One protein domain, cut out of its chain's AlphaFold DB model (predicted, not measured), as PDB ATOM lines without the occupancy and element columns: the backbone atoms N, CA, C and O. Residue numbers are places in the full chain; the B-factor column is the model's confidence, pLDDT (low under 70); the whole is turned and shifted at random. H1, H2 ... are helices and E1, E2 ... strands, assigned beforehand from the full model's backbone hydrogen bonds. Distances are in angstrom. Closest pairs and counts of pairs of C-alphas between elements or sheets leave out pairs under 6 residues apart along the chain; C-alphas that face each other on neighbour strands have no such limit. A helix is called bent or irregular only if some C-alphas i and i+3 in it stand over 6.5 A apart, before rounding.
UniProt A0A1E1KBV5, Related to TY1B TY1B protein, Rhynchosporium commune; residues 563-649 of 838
ATOM      1  N   SER A 563      30.265   1.241  24.455       74.56
ATOM      2  CA  SER A 563      30.465   0.150  25.418       74.56
ATOM      3  C   SER A 563      31.844   0.162  26.103       74.56
ATOM      4  O   SER A 563      31.985  -0.394  27.196       74.56
ATOM      5  N   TYR A 564      32.847   0.837  25.524       73.81
ATOM      6  CA  TYR A 564      34.207   0.898  26.065       73.81
ATOM      7  C   TYR A 564      34.388   1.849  27.257       73.81
ATOM      8  O   TYR A 564      35.381   1.688  27.975       73.81
ATOM      9  N   ASP A 565      33.447   2.759  27.547       68.25
ATOM     10  CA  ASP A 565      33.457   3.594  28.771       68.25
ATOM     11  C   ASP A 565      33.722   2.740  30.021       68.25
ATOM     12  O   ASP A 565      34.625   3.014  30.820       68.25
ATOM     13  N   LYS A 566      33.023   1.606  30.112       72.19
ATOM     14  CA  LYS A 566      33.103   0.684  31.249       72.19
ATOM     15  C   LYS A 566      34.522   0.173  31.504       72.19
ATOM     16  O   LYS A 566      34.819  -0.208  32.637       72.19
ATOM     17  N   THR A 567      35.403   0.204  30.503       79.56
ATOM     18  CA  THR A 567      36.799  -0.245  30.603       79.56
ATOM     19  C   THR A 567      37.790   0.869  30.943       79.56
ATOM     20  O   THR A 567      38.857   0.578  31.484       79.56
ATOM     21  N   LEU A 568      37.472   2.137  30.675       85.94
ATOM     22  CA  LEU A 568      38.375   3.252  30.960       85.94
ATOM     23  C   LEU A 568      38.368   3.597  32.456       85.94
ATOM     24  O   LEU A 568      37.321   3.691  33.114       85.94
ATOM     25  N   ARG A 569      39.561   3.787  33.019       88.31
ATOM     26  CA  ARG A 569      39.773   4.169  34.423       88.31
ATOM     27  C   ARG A 569      40.822   5.270  34.497       88.31
ATOM     28  O   ARG A 569      41.708   5.337  33.655       88.31
ATOM     29  N   ILE A 570      40.679   6.133  35.493       91.25
ATOM     30  CA  ILE A 570      41.682   7.147  35.809       91.25
ATOM     31  C   ILE A 570      42.862   6.425  36.464       91.25
ATOM     32  O   ILE A 570      42.678   5.399  37.116       91.25
ATOM     33  N   ILE A 571      44.068   6.923  36.230       91.25
ATOM     34  CA  ILE A 571      45.290   6.428  36.856       91.25
ATOM     35  C   ILE A 571      45.365   7.003  38.267       91.25
ATOM     36  O   ILE A 571      45.359   8.227  38.431       91.25
ATOM     37  N   GLU A 572      45.465   6.125  39.256       90.44
ATOM     38  CA  GLU A 572      45.539   6.464  40.676       90.44
ATOM     39  C   GLU A 572      46.962   6.244  41.212       90.44
ATOM     40  O   GLU A 572      47.749   5.499  40.625       90.44
ATOM     41  N   LYS A 573      47.318   6.927  42.311       87.31
ATOM     42  CA  LYS A 573      48.635   6.751  42.953       87.31
ATOM     43  C   LYS A 573      48.749   5.384  43.628       87.31
ATOM     44  O   LYS A 573      49.801   4.754  43.563       87.31
ATOM     45  N   GLU A 574      47.656   4.929  44.231       85.75
ATOM     46  CA  GLU A 574      47.600   3.644  44.916       85.75
ATOM     47  C   GLU A 574      47.505   2.472  43.924       85.75
ATOM     48  O   GLU A 574      46.963   2.625  42.820       85.75
ATOM     49  N   PRO A 575      48.020   1.282  44.283       84.19
ATOM     50  CA  PRO A 575      47.848   0.085  43.476       84.19
ATOM     51  C   PRO A 575      46.372  -0.298  43.348       84.19
ATOM     52  O   PRO A 575      45.681  -0.498  44.346       84.19
ATOM     53  N   VAL A 576      45.897  -0.468  42.112       82.12
ATOM     54  CA  VAL A 576      44.499  -0.833  41.837       82.12
ATOM     55  C   VAL A 576      44.396  -2.183  41.143       82.12
ATOM     56  O   VAL A 576      45.270  -2.591  40.374       82.12
ATOM     57  N   ASN A 577      43.277  -2.863  41.373       79.44
ATOM     58  CA  ASN A 577      42.926  -4.073  40.646       79.44
ATOM     59  C   ASN A 577      42.194  -3.681  39.354       79.44
ATOM     60  O   ASN A 577      41.160  -3.016  39.400       79.44
ATOM     61  N   LEU A 578      42.707  -4.095  38.191       69.50
ATOM     62  CA  LEU A 578      42.048  -3.856  36.904       69.50
ATOM     63  C   LEU A 578      41.485  -5.151  36.337       69.50
ATOM     64  O   LEU A 578      42.219  -6.091  36.028       69.50
ATOM     65  N   THR A 579      40.181  -5.146  36.091       67.81
ATOM     66  CA  THR A 579      39.518  -6.174  35.292       67.81
ATOM     67  C   THR A 579      39.777  -5.906  33.807       67.81
ATOM     68  O   THR A 579      39.690  -4.769  33.322       67.81
ATOM     69  N   ASN A 580      40.162  -6.940  33.064       61.53
ATOM     70  CA  ASN A 580      40.260  -6.882  31.608       61.53
ATOM     71  C   ASN A 580      38.873  -7.074  30.958       61.53
ATOM     72  O   ASN A 580      37.899  -7.410  31.625       61.53
ATOM     73  N   SER A 581      38.780  -6.878  29.640       53.84
ATOM     74  CA  SER A 581      37.527  -7.041  28.883       53.84
ATOM     75  C   SER A 581      36.968  -8.471  28.881       53.84
ATOM     76  O   SER A 581      35.829  -8.671  28.482       53.84
ATOM     77  N   ARG A 582      37.749  -9.462  29.333       54.38
ATOM     78  CA  ARG A 582      37.363 -10.877  29.445       54.38
ATOM     79  C   ARG A 582      37.117 -11.312  30.897       54.38
ATOM     80  O   ARG A 582      37.132 -12.504  31.173       54.38
ATOM     81  N   GLY A 583      36.971 -10.370  31.835       58.66
ATOM     82  CA  GLY A 583      36.693 -10.662  33.248       58.66
ATOM     83  C   GLY A 583      37.906 -11.064  34.102       58.66
ATOM     84  O   GLY A 583      37.772 -11.234  35.308       58.66
ATOM     85  N   GLY A 584      39.106 -11.171  33.526       62.66
ATOM     86  CA  GLY A 584      40.328 -11.480  34.272       62.66
ATOM     87  C   GLY A 584      40.818 -10.285  35.092       62.66
ATOM     88  O   GLY A 584      41.039  -9.206  34.538       62.66
ATOM     89  N   ILE A 585      41.018 -10.483  36.395       70.62
ATOM     90  CA  ILE A 585      41.489  -9.453  37.328       70.62
ATOM     91  C   ILE A 585      43.015  -9.493  37.388       70.62
ATOM     92  O   ILE A 585      43.610 -10.504  37.752       70.62
ATOM     93  N   ARG A 586      43.661  -8.378  37.047       72.00
ATOM     94  CA  ARG A 586      45.064  -8.140  37.398       72.00
ATOM     95  C   ARG A 586      45.095  -7.399  38.723       72.00
ATOM     96  O   ARG A 586      44.505  -6.326  38.817       72.00
ATOM     97  N   GLN A 587      45.737  -7.990  39.725       77.88
ATOM     98  CA  GLN A 587      45.789  -7.428  41.070       77.88
ATOM     99  C   GLN A 587      47.017  -6.531  41.264       77.88
ATOM    100  O   GLN A 587      48.076  -6.821  40.710       77.88
ATOM    101  N   GLY A 588      46.857  -5.455  42.040       80.25
ATOM    102  CA  GLY A 588      47.951  -4.603  42.516       80.25
ATOM    103  C   GLY A 588      48.764  -3.910  41.420       80.25
ATOM    104  O   GLY A 588      49.988  -3.868  41.521       80.25
ATOM    105  N   LEU A 589      48.126  -3.387  40.363       84.38
ATOM    106  CA  LEU A 589      48.871  -2.695  39.307       84.38
ATOM    107  C   LEU A 589      49.463  -1.388  39.826       84.38
ATOM    108  O   LEU A 589      48.741  -0.499  40.286       84.38
ATOM    109  N   THR A 590      50.771  -1.242  39.639       89.75
ATOM    110  CA  THR A 590      51.486   0.009  39.904       89.75
ATOM    111  C   THR A 590      50.958   1.143  39.024       89.75
ATOM    112  O   THR A 590      50.420   0.909  37.940       89.75
ATOM    113  N   GLN A 591      51.173   2.392  39.437       90.31
ATOM    114  CA  GLN A 591      50.770   3.572  38.662       90.31
ATOM    115  C   GLN A 591      51.320   3.565  37.216       90.31
ATOM    116  O   GLN A 591      50.628   3.949  36.273       90.31
ATOM    117  N   ILE A 592      52.537   3.046  37.012       90.25
ATOM    118  CA  ILE A 592      53.162   2.897  35.685       90.25
ATOM    119  C   ILE A 592      52.434   1.836  34.843       90.25
ATOM    120  O   ILE A 592      52.177   2.042  33.654       90.25
ATOM    121  N   GLU A 593      52.071   0.700  35.441       90.50
ATOM    122  CA  GLU A 593      51.314  -0.351  34.752       90.50
ATOM    123  C   GLU A 593      49.883   0.111  34.422       90.50
ATOM    124  O   GLU A 593      49.373  -0.193  33.338       90.50
ATOM    125  N   GLN A 594      49.259   0.899  35.306       91.25
ATOM    126  CA  GLN A 594      47.986   1.572  35.040       91.25
ATOM    127  C   GLN A 594      48.109   2.530  33.848       91.25
ATOM    128  O   GLN A 594      47.292   2.459  32.928       91.25
ATOM    129  N   PHE A 595      49.152   3.366  33.809       92.88
ATOM    130  CA  PHE A 595      49.421   4.274  32.692       92.88
ATOM    131  C   PHE A 595      49.546   3.526  31.366       92.88
ATOM    132  O   PHE A 595      48.859   3.868  30.402       92.88
ATOM    133  N   ALA A 596      50.343   2.455  31.316       92.06
ATOM    134  CA  ALA A 596      50.513   1.667  30.096       92.06
ATOM    135  C   ALA A 596      49.183   1.053  29.614       92.06
ATOM    136  O   ALA A 596      48.896   1.051  28.412       92.06
ATOM    137  N   ALA A 597      48.352   0.573  30.545       90.44
ATOM    138  CA  ALA A 597      47.046  -0.008  30.246       90.44
ATOM    139  C   ALA A 597      46.038   1.034  29.735       90.44
ATOM    140  O   ALA A 597      45.401   0.807  28.704       90.44
ATOM    141  N   GLN A 598      45.893   2.172  30.421       91.75
ATOM    142  CA  GLN A 598      44.944   3.219  30.026       91.75
ATOM    143  C   GLN A 598      45.358   3.898  28.729       91.75
ATOM    144  O   GLN A 598      44.512   4.151  27.881       91.75
ATOM    145  N   ARG A 599      46.659   4.091  28.514       93.50
ATOM    146  CA  ARG A 599      47.201   4.571  27.244       93.50
ATOM    147  C   ARG A 599      46.815   3.670  26.073       93.50
ATOM    148  O   ARG A 599      46.358   4.163  25.048       93.50
ATOM    149  N   ALA A 600      46.976   2.353  26.223       92.00
ATOM    150  CA  ALA A 600      46.608   1.396  25.181       92.00
ATOM    151  C   ALA A 600      45.094   1.398  24.910       92.00
ATOM    152  O   ALA A 600      44.674   1.405  23.754       92.00
ATOM    153  N   ARG A 601      44.269   1.446  25.967       90.38
ATOM    154  CA  ARG A 601      42.803   1.537  25.848       90.38
ATOM    155  C   ARG A 601      42.374   2.842  25.174       90.38
ATOM    156  O   ARG A 601      41.629   2.799  24.204       90.38
ATOM    157  N   GLY A 602      42.892   3.981  25.626       92.56
ATOM    158  CA  GLY A 602      42.615   5.293  25.041       92.56
ATOM    159  C   GLY A 602      43.034   5.377  23.573       92.56
ATOM    160  O   GLY A 602      42.270   5.879  22.752       92.56
ATOM    161  N   SER A 603      44.197   4.812  23.222       92.81
ATOM    162  CA  SER A 603      44.671   4.708  21.836       92.81
ATOM    163  C   SER A 603      43.742   3.865  20.964       92.81
ATOM    164  O   SER A 603      43.441   4.253  19.835       92.81
ATOM    165  N   TYR A 604      43.221   2.752  21.487       91.25
ATOM    166  CA  TYR A 604      42.236   1.946  20.772       91.25
ATOM    167  C   TYR A 604      40.976   2.755  20.426       91.25
ATOM    168  O   TYR A 604      40.565   2.739  19.267       91.25
ATOM    169  N   LEU A 605      40.439   3.533  21.379       91.25
ATOM    170  CA  LEU A 605      39.292   4.415  21.121       91.25
ATOM    171  C   LEU A 605      39.617   5.521  20.114       91.25
ATOM    172  O   LEU A 605      38.884   5.753  19.149       91.25
ATOM    173  N   ALA A 606      40.752   6.187  20.326       92.62
ATOM    174  CA  ALA A 606      41.185   7.314  19.512       92.62
ATOM    175  C   ALA A 606      41.333   6.939  18.039       92.62
ATOM    176  O   ALA A 606      41.055   7.732  17.151       92.62
ATOM    177  N   THR A 607      41.765   5.709  17.777       91.25
ATOM    178  CA  THR A 607      42.089   5.253  16.430       91.25
ATOM    179  C   THR A 607      40.926   4.595  15.696       91.25
ATOM    180  O   THR A 607      41.014   4.454  14.478       91.25
ATOM    181  N   VAL A 608      39.847   4.205  16.382       91.19
ATOM    182  CA  VAL A 608      38.634   3.652  15.752       91.19
ATOM    183  C   VAL A 608      37.599   4.747  15.505       91.19
ATOM    184  O   VAL A 608      37.151   4.863  14.362       91.19
ATOM    185  N   SER A 609      37.263   5.561  16.517       91.56
ATOM    186  CA  SER A 609      36.128   6.499  16.437       91.56
ATOM    187  C   SER A 609      36.355   7.905  17.011       91.56
ATOM    188  O   SER A 609      35.475   8.741  16.836       91.56
ATOM    189  N   GLN A 610      37.479   8.189  17.687       92.44
ATOM    190  CA  GLN A 610      37.729   9.486  18.349       92.44
ATOM    191  C   GLN A 610      39.048  10.147  17.899       92.44
ATOM    192  O   GLN A 610      39.999  10.227  18.690       92.44
ATOM    193  N   PRO A 611      39.141  10.641  16.649       93.69
ATOM    194  CA  PRO A 611      40.350  11.293  16.141       93.69
ATOM    195  C   PRO A 611      40.870  12.416  17.050       93.69
ATOM    196  O   PRO A 611      42.082  12.583  17.172       93.69
ATOM    197  N   GLU A 612      39.991  13.117  17.767       93.50
ATOM    198  CA  GLU A 612      40.317  14.206  18.696       93.50
ATOM    199  C   GLU A 612      41.274  13.816  19.832       93.50
ATOM    200  O   GLU A 612      41.894  14.686  20.443       93.50
ATOM    201  N   ALA A 613      41.360  12.526  20.163       93.12
ATOM    202  CA  ALA A 613      42.224  12.012  21.220       93.12
ATOM    203  C   ALA A 613      43.598  11.543  20.711       93.12
ATOM    204  O   ALA A 613      44.455  11.212  21.529       93.12
ATOM    205  N   SER A 614      43.816  11.510  19.389       94.56
ATOM    206  CA  SER A 614      44.964  10.839  18.758       94.56
ATOM    207  C   SER A 614      46.312  11.416  19.175       94.56
ATOM    208  O   SER A 614      47.221  10.644  19.478       94.56
ATOM    209  N   PHE A 615      46.434  12.745  19.255       94.56
ATOM    210  CA  PHE A 615      47.678  13.382  19.683       94.56
ATOM    211  C   PHE A 615      48.068  12.987  21.108       94.56
ATOM    212  O   PHE A 615      49.154  12.462  21.318       94.56
ATOM    213  N   ASP A 616      47.181  13.172  22.086       93.88
ATOM    214  CA  ASP A 616      47.536  12.965  23.496       93.88
ATOM    215  C   ASP A 616      47.879  11.501  23.810       93.88
ATOM    216  O   ASP A 616      48.792  11.223  24.589       93.88
ATOM    217  N   VAL A 617      47.181  10.543  23.187       93.19
ATOM    218  CA  VAL A 617      47.495   9.114  23.364       93.19
ATOM    219  C   VAL A 617      48.783   8.719  22.636       93.19
ATOM    220  O   VAL A 617      49.517   7.869  23.138       93.19
ATOM    221  N   SER A 618      49.082   9.352  21.495       94.00
ATOM    222  CA  SER A 618      50.344   9.186  20.765       94.00
ATOM    223  C   SER A 618      51.516   9.780  21.544       94.00
ATOM    224  O   SER A 618      52.541   9.124  21.713       94.00
ATOM    225  N   PHE A 619      51.340  10.964  22.125       92.12
ATOM    226  CA  PHE A 619      52.311  11.606  23.006       92.12
ATOM    227  C   PHE A 619      52.604  10.729  24.231       92.12
ATOM    228  O   PHE A 619      53.757  10.427  24.533       92.12
ATOM    229  N   ALA A 620      51.564  10.200  24.885       92.50
ATOM    230  CA  ALA A 620      51.725   9.259  25.993       92.50
ATOM    231  C   ALA A 620      52.426   7.945  25.578       92.50
ATOM    232  O   ALA A 620      53.053   7.282  26.412       92.50
ATOM    233  N   ALA A 621      52.328   7.526  24.307       91.19
ATOM    234  CA  ALA A 621      52.981   6.314  23.785       91.19
ATOM    235  C   ALA A 621      54.507   6.413  23.792       91.19
ATOM    236  O   ALA A 621      55.186   5.400  23.966       91.19
ATOM    237  N   GLN A 622      55.023   7.631  23.679       87.62
ATOM    238  CA  GLN A 622      56.448   7.929  23.587       87.62
ATOM    239  C   GLN A 622      57.114   8.008  24.969       87.62
ATOM    240  O   GLN A 622      58.327   7.856  25.101       87.62
ATOM    241  N   THR A 623      56.320   8.169  26.029       87.31
ATOM    242  CA  THR A 623      56.808   8.216  27.407       87.31
ATOM    243  C   THR A 623      57.140   6.813  27.926       87.31
ATOM    244  O   THR A 623      56.243   6.029  28.240       87.31
ATOM    245  N   MET A 624      58.436   6.493  28.047       83.19
ATOM    246  CA  MET A 624      58.901   5.237  28.666       83.19
ATOM    247  C   MET A 624      58.873   5.282  30.199       83.19
ATOM    248  O   MET A 624      58.492   4.302  30.831       83.19
ATOM    249  N   ASN A 625      59.257   6.422  30.783       88.00
ATOM    250  CA  ASN A 625      59.313   6.639  32.230       88.00
ATOM    251  C   ASN A 625      58.369   7.797  32.597       88.00
ATOM    252  O   ASN A 625      58.806   8.950  32.577       88.00
ATOM    253  N   PRO A 626      57.075   7.524  32.844       90.25
ATOM    254  CA  PRO A 626      56.093   8.574  33.089       90.25
ATOM    255  C   PRO A 626      56.320   9.271  34.431       90.25
ATOM    256  O   PRO A 626      56.604   8.624  35.439       90.25
ATOM    257  N   THR A 627      56.195  10.599  34.434       92.44
ATOM    258  CA  THR A 627      56.211  11.436  35.644       92.44
ATOM    259  C   THR A 627      54.790  11.765  36.109       92.44
ATOM    260  O   THR A 627      53.825  11.495  35.396       92.44
ATOM    261  N   GLU A 628      54.632  12.404  37.277       91.50
ATOM    262  CA  GLU A 628      53.305  12.828  37.767       91.50
ATOM    263  C   GLU A 628      52.537  13.678  36.742       91.50
ATOM    264  O   GLU A 628      51.362  13.429  36.480       91.50
ATOM    265  N   LYS A 629      53.240  14.586  36.052       92.06
ATOM    266  CA  LYS A 629      52.669  15.400  34.972       92.06
ATOM    267  C   LYS A 629      52.151  14.559  33.798       92.06
ATOM    268  O   LYS A 629      51.158  14.925  33.176       92.06
ATOM    269  N   ASP A 630      52.798  13.437  33.479       93.00
ATOM    270  CA  ASP A 630      52.343  12.545  32.404       93.00
ATOM    271  C   ASP A 630      51.064  11.801  32.790       93.00
ATOM    272  O   ASP A 630      50.168  11.643  31.956       93.00
ATOM    273  N   PHE A 631      50.953  11.386  34.056       93.88
ATOM    274  CA  PHE A 631      49.724  10.797  34.582       93.88
ATOM    275  C   PHE A 631      48.570  11.799  34.522       93.88
ATOM    276  O   PHE A 631      47.491  11.446  34.053       93.88
ATOM    277  N   GLU A 632      48.796  13.054  34.921       93.56
ATOM    278  CA  GLU A 632      47.794  14.125  34.855       93.56
ATOM    279  C   GLU A 632      47.330  14.414  33.422       93.56
ATOM    280  O   GLU A 632      46.124  14.485  33.164       93.56
ATOM    281  N   LEU A 633      48.266  14.538  32.474       92.94
ATOM    282  CA  LEU A 633      47.955  14.792  31.065       92.94
ATOM    283  C   LEU A 633      47.130  13.656  30.452       92.94
ATOM    284  O   LEU A 633      46.097  13.913  29.826       92.94
ATOM    285  N   LEU A 634      47.539  12.402  30.669       94.62
ATOM    286  CA  LEU A 634      46.780  11.259  30.171       94.62
ATOM    287  C   LEU A 634      45.418  11.160  30.868       94.62
ATOM    288  O   LEU A 634      44.412  10.970  30.190       94.62
ATOM    289  N   ASN A 635      45.345  11.361  32.186       95.25
ATOM    290  CA  ASN A 635      44.085  11.351  32.932       95.25
ATOM    291  C   ASN A 635      43.102  12.400  32.414       95.25
ATOM    292  O   ASN A 635      41.923  12.086  32.249       95.25
ATOM    293  N   LYS A 636      43.569  13.609  32.085       94.44
ATOM    294  CA  LYS A 636      42.738  14.648  31.463       94.44
ATOM    295  C   LYS A 636      42.116  14.154  30.157       94.44
ATOM    296  O   LYS A 636      40.917  14.349  29.940       94.44
ATOM    297  N   ARG A 637      42.894  13.482  29.300       93.50
ATOM    298  CA  ARG A 637      42.364  12.929  28.045       93.50
ATOM    299  C   ARG A 637      41.431  11.744  28.282       93.50
ATOM    300  O   ARG A 637      40.370  11.697  27.669       93.50
ATOM    301  N   ILE A 638      41.762  10.827  29.185       93.69
ATOM    302  CA  ILE A 638      40.908   9.675  29.511       93.69
ATOM    303  C   ILE A 638      39.563  10.143  30.082       93.69
ATOM    304  O   ILE A 638      38.520   9.655  29.655       93.69
ATOM    305  N   LEU A 639      39.564  11.133  30.977       93.31
ATOM    306  CA  LEU A 639      38.348  11.781  31.479       93.31
ATOM    307  C   LEU A 639      37.505  12.355  30.341       93.31
ATOM    308  O   LEU A 639      36.303  12.105  30.279       93.31
ATOM    309  N   TRP A 640      38.136  13.070  29.407       92.50
ATOM    310  CA  TRP A 640      37.447  13.575  28.225       92.50
ATOM    311  C   TRP A 640      36.839  12.438  27.391       92.50
ATOM    312  O   TRP A 640      35.670  12.528  27.025       92.50
ATOM    313  N   GLN A 641      37.569  11.346  27.141       92.31
ATOM    314  CA  GLN A 641      37.050  10.199  26.383       92.31
ATOM    315  C   GLN A 641      35.866   9.525  27.089       92.31
ATOM    316  O   GLN A 641      34.905   9.152  26.420       92.31
ATOM    317  N   LYS A 642      35.890   9.424  28.428       90.56
ATOM    318  CA  LYS A 642      34.768   8.891  29.222       90.56
ATOM    319  C   LYS A 642      33.526   9.773  29.128       90.56
ATOM    320  O   LYS A 642      32.444   9.261  28.869       90.56
ATOM    321  N   LEU A 643      33.684  11.090  29.269       90.62
ATOM    322  CA  LEU A 643      32.579  12.050  29.140       90.62
ATOM    323  C   LEU A 643      32.009  12.118  27.712       90.62
ATOM    324  O   LEU A 643      30.889  12.575  27.517       90.62
ATOM    325  N   ASN A 644      32.775  11.671  26.715       89.25
ATOM    326  CA  ASN A 644      32.414  11.701  25.300       89.25
ATOM    327  C   ASN A 644      32.299  10.284  24.702       89.25
ATOM    328  O   ASN A 644      32.552  10.095  23.514       89.25
ATOM    329  N   CYS A 645      31.927   9.275  25.496       82.94
ATOM    330  CA  CYS A 645      31.897   7.875  25.056       82.94
ATOM    331  C   CYS A 645      30.909   7.599  23.907       82.94
ATOM    332  O   CYS A 645      31.132   6.691  23.110       82.94
ATOM    333  N   SER A 646      29.849   8.400  23.792       83.19
ATOM    334  CA  SER A 646      28.876   8.341  22.696       83.19
ATOM    335  C   SER A 646      29.348   9.037  21.414       83.19
ATOM    336  O   SER A 646      28.712   8.887  20.368       83.19
ATOM    337  N   LYS A 647      30.457   9.796  21.457       86.00
ATOM    338  CA  LYS A 647      31.041  10.386  20.247       86.00
ATOM    339  C   LYS A 647      31.628   9.306  19.349       86.00
ATOM    340  O   LYS A 647      32.174   8.300  19.804       86.00
ATOM    341  N   GLY A 648      31.532   9.559  18.055       91.19
ATOM    342  CA  GLY A 648      32.014   8.671  17.019       91.19
ATOM    343  C   GLY A 648      32.018   9.368  15.671       91.19
ATOM    344  O   GLY A 648      31.817  10.579  15.584       91.19
ATOM    345  N   LEU A 649      32.213   8.584  14.621       95.75
ATOM    346  CA  LEU A 649      32.146   9.067  13.250       95.75
ATOM    347  C   LEU A 649      30.729   8.901  12.721       95.75
ATOM    348  O   LEU A 649      30.083   7.887  12.983       95.75
TER     349      LEU A 649
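What this domain is: This is residues 563 to 649 of the 838 residues of the protein "Related to TY1B TY1B protein" of Rhynchosporium commune (UniProt A0A1E1KBV5). Three helices, H2, H3 and H4, pack into an up-and-down bundle, their centres making a triangle, and a small two-stranded hairpin, E1 and E2, sits by the first part of H2 and reaches away from the bundle. The short helix H1 lies at the edge, close to H2 and to the last part of H4. The printed part has 87 residues, with four named helices and two named strands in the order H1, E1, E2, H2, H3, H4; the sheet, in the order E1 - E2, is antiparallel, and the class is mostly helix. The whole is compact, with a radius of gyration of the C-alphas of 12.3 A, and the C-alphas span 36 by 29 by 18 A along their three main axes.

Where its parts are: The printed part begins with H1, residues 563 to 567, whose first C-alpha, of Ser 563, is at (30.465, 0.150, 25.418). H1 is neither bent nor irregular, but only just: C-alphas 563 and 566 are 6.4 A apart. After a short link of 8 residues comes strand E1, residues 576 to 579, 9.8 A from first to last C-alpha, and after a tight link strand E2, residues 585 to 589, 10.2 A. A single residue joins E2 to H2, residues 591 to 608, which begins with C-alpha 591 at (50.770, 3.572, 38.662) and is the longest helix, with 18 residues and 25.9 A from first to last C-alpha. H3, residues 611 to 622, is 18.1 A long and irregular: C-alphas 612 and 615 are 7.5 A apart. H4, residues 628 to 643, is 22.5 A long and ends with C-alpha 643 at (32.579, 12.050, 29.140); residues 644 to 649 follow with no named element.

How they stand to each other: H2, H3 and H4 form a bundle, helices side by side, that is up and down, each running against the one before it in the chain. H2 touches H3 with its residues 599 to 607 alone; the closest C-alphas are those of Ala 606 and Ala 613, 5.1 A apart. The two form a helical hairpin, opposite ways at a steep tilt of 35.2 degrees, only just past shallow. H3 and H4, also a helical hairpin, touch at a shallow tilt of 25 degrees, opposite ways; their closest C-alphas are those of Ala 620 and Leu 634, 6.8 A apart. H2 touches H4 with its residues 595 to 602 alone, closest at the C-alphas of Gly 602 and Ile 638, 6.5 A apart, at a steep tilt of 41 degrees, the same way. H1 is close to but not clearly touching H4, with the closest C-alphas, those of Asp 565 and Lys 642, 5.5 A apart. H1 is likewise close but not clearly touching H2, where the closest C-alphas, those of Thr 567 and Arg 601, are 7.9 A apart. The strands E1 and E2 form an antiparallel hairpin, their directions at 157 degrees; N 578 and O 586 are 2.9 A apart, and N 589 and O 576 are 3.0 A apart, both within hydrogen-bond range. E1 and H2 are near each other, with 6 pairs of C-alphas within 10 A. Both strands are apart from H3 and H4. In H2 and H4 every O i to N i+4 pair is within hydrogen-bond range; in H3 5 of 8 are, and in H1 0 of 1, beside 1 of 2 O i to N i+3 pairs.

The domain as a whole: The two C-alphas farthest apart are those of Gly 588 and Leu 649, at 36.0 A. The printed part has no cut, and no link between named elements is long. The mean pLDDT of the printed part is 86.7; residue 565 and residues 578 to 584 are under 70.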